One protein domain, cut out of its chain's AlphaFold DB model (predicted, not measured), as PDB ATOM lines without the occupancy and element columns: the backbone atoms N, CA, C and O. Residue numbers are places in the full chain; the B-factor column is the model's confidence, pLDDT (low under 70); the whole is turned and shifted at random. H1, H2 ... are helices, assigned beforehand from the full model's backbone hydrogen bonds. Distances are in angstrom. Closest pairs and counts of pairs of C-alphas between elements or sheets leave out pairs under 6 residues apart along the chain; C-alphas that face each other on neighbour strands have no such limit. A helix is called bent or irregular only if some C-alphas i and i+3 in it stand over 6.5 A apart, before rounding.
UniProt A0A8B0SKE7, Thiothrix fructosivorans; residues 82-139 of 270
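What this domain is: This is residues 82 to 139 of the 270 residues of a protein of Thiothrix fructosivorans (UniProt A0A8B0SKE7). Two helices make an open V, with H1 as one arm and H2 as the other, and they come near each other only where both end, at Ala 97 and Leu 129. From this narrow end, the long link of residues 100 to 114 folds back past H2 to reach its first residue, and a tail of residues 130 to 139 leaves the same end after H2; residues 82 to 92 of H1 stick out. The printed part has 58 residues with two named helices, H1 then H2, and no named strand; its class is all helix. It is only just loose, close to compact, with a radius of gyration of the C-alphas of 12.5 A and spans of 33 by 26 by 16 A.

How they stand to each other: H1, residues 82 to 99, and H2, residues 115 to 129, are close but not clearly touching, with 1 pair of C-alphas within 8 A. The closest C-alphas, those of Ala 97 and Leu 129, are 6.2 A apart. The helices run the same way at a steep tilt of 47 degrees. O i to N i+4 pairs are within hydrogen-bond range in 13 of 14 cases in H1 and 6 of 11 in H2. H2 is irregular: C-alphas 118 and 121 are 8.1 A apart.

Where its parts are: H1 begins at C-alpha 82 (-31.767, -16.937, 34.167) and measures 26.2 A from first to last C-alpha. H2 measures 21.1 A and ends at C-alpha 129 (-14.418, -28.618, 36.502).

The domain as a whole: The C-alphas of Glu 84 and Cys 139, the two farthest apart, are 35.9 A apart. The printed part has no cut. The link from H1 to H2, 15 residues, is long. Residues 111 to 117, of which 115 to 117 belong to H2, stand free. The mean pLDDT of the printed part is 88.4, and residue 119 is under 70.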
ATOM      1  N   TRP A  82     -32.531 -15.687  34.198       98.25
ATOM      2  CA  TRP A  82     -31.767 -16.937  34.167       98.25
ATOM      3  C   TRP A  82     -30.393 -16.754  33.523       98.25
ATOM      4  O   TRP A  82     -29.424 -17.265  34.077       98.25
ATOM      5  N   ASP A  83     -30.303 -15.990  32.435       98.50
ATOM      6  CA  ASP A  83     -29.038 -15.736  31.739       98.50
ATOM      7  C   ASP A  83     -28.057 -14.994  32.654       98.50
ATOM      8  O   ASP A  83     -26.957 -15.478  32.899       98.50
ATOM      9  N   GLU A  84     -28.501 -13.912  33.307       98.25
ATOM     10  CA  GLU A  84     -27.672 -13.184  34.278       98.25
ATOM     11  C   GLU A  84     -27.198 -14.072  35.438       98.25
ATOM     12  O   GLU A  84     -26.059 -13.950  35.894       98.25
ATOM     13  N   ALA A  85     -28.071 -14.947  35.949       98.25
ATOM     14  CA  ALA A  85     -27.728 -15.844  37.046       98.25
ATOM     15  C   ALA A  85     -26.678 -16.876  36.617       98.25
ATOM     16  O   ALA A  85     -25.714 -17.117  37.345       98.25
ATOM     17  N   LEU A  86     -26.873 -17.487  35.448       97.75
ATOM     18  CA  LEU A  86     -25.985 -18.510  34.911       97.75
ATOM     19  C   LEU A  86     -24.625 -17.920  34.535       97.75
ATOM     20  O   LEU A  86     -23.614 -18.497  34.929       97.75
ATOM     21  N   ASP A  87     -24.591 -16.760  33.880       98.38
ATOM     22  CA  ASP A  87     -23.352 -16.073  33.506       98.38
ATOM     23  C   ASP A  87     -22.539 -15.661  34.739       98.38
ATOM     24  O   ASP A  87     -21.331 -15.908  34.807       98.38
ATOM     25  N   GLU A  88     -23.188 -15.096  35.765       97.62
ATOM     26  CA  GLU A  88     -22.505 -14.696  37.001       97.62
ATOM     27  C   GLU A  88     -21.935 -15.908  37.756       97.62
ATOM     28  O   GLU A  88     -20.804 -15.863  38.255       97.62
ATOM     29  N   ILE A  89     -22.697 -17.007  37.842       96.94
ATOM     30  CA  ILE A  89     -22.239 -18.251  38.474       96.94
ATOM     31  C   ILE A  89     -21.087 -18.857  37.669       96.94
ATOM     32  O   ILE A  89     -20.062 -19.213  38.253       96.94
ATOM     33  N   ALA A  90     -21.230 -18.956  36.346       97.19
ATOM     34  CA  ALA A  90     -20.228 -19.536  35.464       97.19
ATOM     35  C   ALA A  90     -18.914 -18.756  35.524       97.19
ATOM     36  O   ALA A  90     -17.870 -19.361  35.755       97.19
ATOM     37  N   SER A  91     -18.967 -17.426  35.409       97.88
ATOM     38  CA  SER A  91     -17.794 -16.551  35.493       97.88
ATOM     39  C   SER A  91     -17.025 -16.758  36.805       97.88
ATOM     40  O   SER A  91     -15.808 -16.967  36.806       97.88
ATOM     41  N   ARG A  92     -17.738 -16.805  37.939       96.75
ATOM     42  CA  ARG A  92     -17.119 -17.040  39.253       96.75
ATOM     43  C   ARG A  92     -16.531 -18.438  39.391       96.75
ATOM     44  O   ARG A  92     -15.414 -18.576  39.887       96.75
ATOM     45  N   LEU A  93     -17.267 -19.471  38.981       96.81
ATOM     46  CA  LEU A  93     -16.786 -20.849  39.064       96.81
ATOM     47  C   LEU A  93     -15.577 -21.074  38.151       96.81
ATOM     48  O   LEU A  93     -14.631 -21.720  38.585       96.81
ATOM     49  N   GLN A  94     -15.560 -20.506  36.944       97.12
ATOM     50  CA  GLN A  94     -14.422 -20.588  36.025       97.12
ATOM     51  C   GLN A  94     -13.168 -19.938  36.613       97.12
ATOM     52  O   GLN A  94     -12.108 -20.559  36.607       97.12
ATOM     53  N   ALA A  95     -13.292 -18.737  37.185       97.56
ATOM     54  CA  ALA A  95     -12.165 -18.061  37.823       97.56
ATOM     55  C   ALA A  95     -11.585 -18.872  38.999       97.56
ATOM     56  O   ALA A  95     -10.373 -18.894  39.201       97.56
ATOM     57  N   ILE A  96     -12.430 -19.570  39.771       97.88
ATOM     58  CA  ILE A  96     -11.972 -20.475  40.838       97.88
ATOM     59  C   ILE A  96     -11.340 -21.742  40.248       97.88
ATOM     60  O   ILE A  96     -10.272 -22.158  40.693       97.88
ATOM     61  N   ALA A  97     -11.962 -22.330  39.229       97.12
ATOM     62  CA  ALA A  97     -11.490 -23.557  38.599       97.12
ATOM     63  C   ALA A  97     -10.127 -23.395  37.912       97.12
ATOM     64  O   ALA A  97      -9.334 -24.326  37.915       97.12
ATOM     65  N   GLN A  98      -9.822 -22.212  37.371       96.94
ATOM     66  CA  GLN A  98      -8.517 -21.918  36.765       96.94
ATOM     67  C   GLN A  98      -7.369 -21.865  37.783       96.94
ATOM     68  O   GLN A  98      -6.226 -22.111  37.412       96.94
ATOM     69  N   ARG A  99      -7.656 -21.533  39.051       97.44
ATOM     70  CA  ARG A  99      -6.637 -21.391  40.106       97.44
ATOM     71  C   ARG A  99      -6.513 -22.616  41.012       97.44
ATOM     72  O   ARG A  99      -5.404 -22.972  41.383       97.44
ATOM     73  N   ALA A 100      -7.644 -23.181  41.429       97.19
ATOM     74  CA  ALA A 100      -7.751 -24.222  42.451       97.19
ATOM     75  C   ALA A 100      -9.156 -24.842  42.363       97.19
ATOM     76  O   ALA A 100     -10.055 -24.456  43.124       97.19
ATOM     77  N   PRO A 101      -9.409 -25.723  41.384       96.88
ATOM     78  CA  PRO A 101     -10.738 -26.276  41.155       96.88
ATOM     79  C   PRO A 101     -11.279 -27.059  42.357       96.88
ATOM     80  O   PRO A 101     -12.474 -26.983  42.643       96.88
ATOM     81  N   GLU A 102     -10.413 -27.685  43.151       96.75
ATOM     82  CA  GLU A 102     -10.753 -28.367  44.398       96.75
ATOM     83  C   GLU A 102     -11.348 -27.434  45.469       96.75
ATOM     84  O   GLU A 102     -12.050 -27.900  46.366       96.75
ATOM     85  N   ALA A 103     -11.172 -26.112  45.358       96.94
ATOM     86  CA  ALA A 103     -11.839 -25.145  46.233       96.94
ATOM     87  C   ALA A 103     -13.360 -25.049  45.980       96.94
ATOM     88  O   ALA A 103     -14.080 -24.407  46.748       96.94
ATOM     89  N   ILE A 104     -13.868 -25.672  44.911       96.62
ATOM     90  CA  ILE A 104     -15.295 -25.774  44.606       96.62
ATOM     91  C   ILE A 104     -15.829 -27.068  45.221       96.62
ATOM     92  O   ILE A 104     -15.545 -28.158  44.731       96.62
ATOM     93  N   VAL A 105     -16.649 -26.951  46.269       92.88
ATOM     94  CA  VAL A 105     -17.312 -28.096  46.914       92.88
ATOM     95  C   VAL A 105     -18.814 -28.063  46.600       92.88
ATOM     96  O   VAL A 105     -19.523 -27.199  47.125       92.88
ATOM     97  N   PRO A 106     -19.340 -28.986  45.775       89.19
ATOM     98  CA  PRO A 106     -20.775 -29.126  45.576       89.19
ATOM     99  C   PRO A 106     -21.418 -29.761  46.813       89.19
ATOM    100  O   PRO A 106     -21.380 -30.977  47.004       89.19
ATOM    101  N   TYR A 107     -22.011 -28.925  47.664       86.94
ATOM    102  CA  TYR A 107     -22.674 -29.385  48.880       86.94
ATOM    103  C   TYR A 107     -24.109 -29.846  48.605       86.94
ATOM    104  O   TYR A 107     -24.998 -29.027  48.370       86.94
ATOM    105  N   SER A 108     -24.334 -31.160  48.635       81.19
ATOM    106  CA  SER A 108     -25.652 -31.781  48.475       81.19
ATOM    107  C   SER A 108     -25.761 -33.088  49.267       81.19
ATOM    108  O   SER A 108     -24.754 -33.718  49.570       81.19
ATOM    109  N   TYR A 109     -26.987 -33.498  49.593       76.25
ATOM    110  CA  TYR A 109     -27.326 -34.840  50.078       76.25
ATOM    111  C   TYR A 109     -28.671 -35.226  49.441       76.25
ATOM    112  O   TYR A 109     -28.786 -35.176  48.219       76.25
ATOM    113  N   GLY A 110     -29.693 -35.536  50.237       73.31
ATOM    114  CA  GLY A 110     -31.025 -35.900  49.776       73.31
ATOM    115  C   GLY A 110     -32.003 -34.732  49.604       73.31
ATOM    116  O   GLY A 110     -31.716 -33.570  49.901       73.31
ATOM    117  N   GLY A 111     -33.186 -35.064  49.083       76.88
ATOM    118  CA  GLY A 111     -34.338 -34.165  48.969       76.88
ATOM    119  C   GLY A 111     -35.259 -34.520  47.802       76.88
ATOM    120  O   GLY A 111     -36.447 -34.775  47.997       76.88
ATOM    121  N   THR A 112     -34.717 -34.519  46.581       79.44
ATOM    122  CA  THR A 112     -35.369 -35.032  45.362       79.44
ATOM    123  C   THR A 112     -34.468 -36.104  44.762       79.44
ATOM    124  O   THR A 112     -33.507 -35.791  44.067       79.44
ATOM    125  N   MET A 113     -34.775 -37.365  45.049       76.69
ATOM    126  CA  MET A 113     -33.885 -38.512  44.837       76.69
ATOM    127  C   MET A 113     -34.003 -39.164  43.449       76.69
ATOM    128  O   MET A 113     -33.627 -40.318  43.264       76.69
ATOM    129  N   GLY A 114     -34.521 -38.452  42.443       75.38
ATOM    130  CA  GLY A 114     -34.581 -38.985  41.078       75.38
ATOM    131  C   GLY A 114     -33.184 -39.171  40.471       75.38
ATOM    132  O   GLY A 114     -32.269 -38.413  40.786       75.38
ATOM    133  N   TYR A 115     -33.006 -40.142  39.569       72.94
ATOM    134  CA  TYR A 115     -31.698 -40.459  38.965       72.94
ATOM    135  C   TYR A 115     -30.979 -39.246  38.351       72.94
ATOM    136  O   TYR A 115     -29.759 -39.118  38.448       72.94
ATOM    137  N   VAL A 116     -31.736 -38.338  37.729       76.88
ATOM    138  CA  VAL A 116     -31.190 -37.126  37.104       76.88
ATOM    139  C   VAL A 116     -30.913 -36.042  38.150       76.88
ATOM    140  O   VAL A 116     -29.889 -35.363  38.074       76.88
ATOM    141  N   GLN A 117     -31.827 -35.880  39.110       74.88
ATOM    142  CA  GLN A 117     -31.851 -34.783  40.079       74.88
ATOM    143  C   GLN A 117     -30.923 -35.003  41.276       74.88
ATOM    144  O   GLN A 117     -30.404 -34.024  41.804       74.88
ATOM    145  N   SER A 118     -30.727 -36.254  41.693       70.50
ATOM    146  CA  SER A 118     -29.957 -36.603  42.886       70.50
ATOM    147  C   SER A 118     -28.478 -36.261  42.694       70.50
ATOM    148  O   SER A 118     -27.952 -35.376  43.366       70.50
ATOM    149  N   GLU A 119     -27.810 -36.886  41.713       69.94
ATOM    150  CA  GLU A 119     -26.365 -36.672  41.506       69.94
ATOM    151  C   GLU A 119     -25.896 -36.703  40.049       69.94
ATOM    152  O   GLU A 119     -24.816 -36.187  39.754       69.94
ATOM    153  N   GLY A 120     -26.685 -37.252  39.118       74.25
ATOM    154  CA  GLY A 120     -26.220 -37.528  37.757       74.25
ATOM    155  C   GLY A 120     -25.695 -36.291  37.021       74.25
ATOM    156  O   GLY A 120     -24.579 -36.298  36.501       74.25
ATOM    157  N   MET A 121     -26.470 -35.205  36.993       82.62
ATOM    158  CA  MET A 121     -26.092 -34.007  36.227       82.62
ATOM    159  C   MET A 121     -25.029 -33.160  36.927       82.62
ATOM    160  O   MET A 121     -24.076 -32.714  36.286       82.62
ATOM    161  N   ALA A 122     -25.157 -32.969  38.242       84.69
ATOM    162  CA  ALA A 122     -24.211 -32.167  39.009       84.69
ATOM    163  C   ALA A 122     -22.816 -32.812  39.030       84.69
ATOM    164  O   ALA A 122     -21.825 -32.128  38.777       84.69
ATOM    165  N   ALA A 123     -22.725 -34.130  39.249       85.38
ATOM    166  CA  ALA A 123     -21.442 -34.829  39.283       85.38
ATOM    167  C   ALA A 123     -20.673 -34.685  37.962       85.38
ATOM    168  O   ALA A 123     -19.469 -34.444  37.980       85.38
ATOM    169  N   ARG A 124     -21.356 -34.751  36.809       89.31
ATOM    170  CA  ARG A 124     -20.723 -34.553  35.490       89.31
ATOM    171  C   ARG A 124     -20.072 -33.176  35.370       89.31
ATOM    172  O   ARG A 124     -18.931 -33.087  34.920       89.31
ATOM    173  N   LEU A 125     -20.780 -32.126  35.787       91.19
ATOM    174  CA  LEU A 125     -20.272 -30.756  35.751       91.19
ATOM    175  C   LEU A 125     -19.053 -30.589  36.667       91.19
ATOM    176  O   LEU A 125     -17.999 -30.151  36.210       91.19
ATOM    177  N   PHE A 126     -19.169 -30.968  37.941       92.50
ATOM    178  CA  PHE A 126     -18.097 -30.737  38.912       92.50
ATOM    179  C   PHE A 126     -16.877 -31.634  38.677       92.50
ATOM    180  O   PHE A 126     -15.757 -31.159  38.844       92.50
ATOM    181  N   ASN A 127     -17.057 -32.861  38.178       92.38
ATOM    182  CA  ASN A 127     -15.934 -33.700  37.751       92.38
ATOM    183  C   ASN A 127     -15.177 -33.069  36.577       92.38
ATOM    184  O   ASN A 127     -13.951 -33.098  36.554       92.38
ATOM    185  N   LYS A 128     -15.889 -32.471  35.608       93.75
ATOM    186  CA  LYS A 128     -15.252 -31.779  34.479       93.75
ATOM    187  C   LYS A 128     -14.521 -30.508  34.917       93.75
ATOM    188  O   LYS A 128     -13.487 -30.194  34.338       93.75
ATOM    189  N   LEU A 129     -15.052 -29.800  35.915       94.44
ATOM    190  CA  LEU A 129     -14.418 -28.618  36.502       94.44
ATOM    191  C   LEU A 129     -13.207 -28.955  37.385       94.44
ATOM    192  O   LEU A 129     -12.407 -28.062  37.627       94.44
ATOM    193  N   GLY A 130     -13.072 -30.198  37.864       95.81
ATOM    194  CA  GLY A 130     -12.054 -30.592  38.847       95.81
ATOM    195  C   GLY A 130     -12.436 -30.279  40.300       95.81
ATOM    196  O   GLY A 130     -11.563 -30.173  41.156       95.81
ATOM    197  N   GLY A 131     -13.731 -30.093  40.574       95.31
ATOM    198  CA  GLY A 131     -14.254 -29.782  41.903       95.31
ATOM    199  C   GLY A 131     -13.997 -30.879  42.935       95.31
ATOM    200  O   GLY A 131     -13.847 -32.058  42.605       95.31
ATOM    201  N   SER A 132     -14.016 -30.493  44.210       94.19
ATOM    202  CA  SER A 132     -13.941 -31.429  45.330       94.19
ATOM    203  C   SER A 132     -15.100 -32.424  45.322       94.19
ATOM    204  O   SER A 132     -16.238 -32.101  44.973       94.19
ATOM    205  N   ARG A 133     -14.821 -33.650  45.772       89.12
ATOM    206  CA  ARG A 133     -15.813 -34.725  45.871       89.12
ATOM    207  C   ARG A 133     -16.364 -34.791  47.289       89.12
ATOM    208  O   ARG A 133     -15.629 -35.080  48.226       89.12
ATOM    209  N   LEU A 134     -17.661 -34.541  47.433       84.12
ATOM    210  CA  LEU A 134     -18.361 -34.723  48.700       84.12
ATOM    211  C   LEU A 134     -18.816 -36.182  48.838       84.12
ATOM    212  O   LEU A 134     -19.490 -36.699  47.950       84.12
ATOM    213  N   ASP A 135     -18.479 -36.818  49.963       77.44
ATOM    214  CA  ASP A 135     -18.817 -38.225  50.252       77.44
ATOM    215  C   ASP A 135     -20.292 -38.423  50.665       77.44
ATOM    216  O   ASP A 135     -20.821 -39.527  50.614       77.44
ATOM    217  N   ARG A 136     -20.993 -37.330  51.013       76.75
ATOM    218  CA  ARG A 136     -22.453 -37.289  51.246       76.75
ATOM    219  C   ARG A 136     -22.923 -38.266  52.324       76.75
ATOM    220  O   ARG A 136     -23.841 -39.052  52.143       76.75
ATOM    221  N   THR A 137     -22.311 -38.167  53.494       76.12
ATOM    222  CA  THR A 137     -22.388 -39.166  54.566       76.12
ATOM    223  C   THR A 137     -23.352 -38.820  55.706       76.12
ATOM    224  O   THR A 137     -23.173 -39.297  56.822       76.12
ATOM    225  N   ILE A 138     -24.387 -38.006  55.456       75.75
ATOM    226  CA  ILE A 138     -25.203 -37.411  56.537       75.75
ATOM    227  C   ILE A 138     -25.916 -38.461  57.407       75.75
ATOM    228  O   ILE A 138     -25.991 -38.279  58.617       75.75
ATOM    229  N   CYS A 139     -26.444 -39.542  56.820       70.62
ATOM    230  CA  CYS A 139     -27.311 -40.481  57.550       70.62
ATOM    231  C   CYS A 139     -26.718 -41.891  57.722       70.62
ATOM    232  O   CYS A 139     -26.726 -42.447  58.815       70.62
TER     233      CYS A 139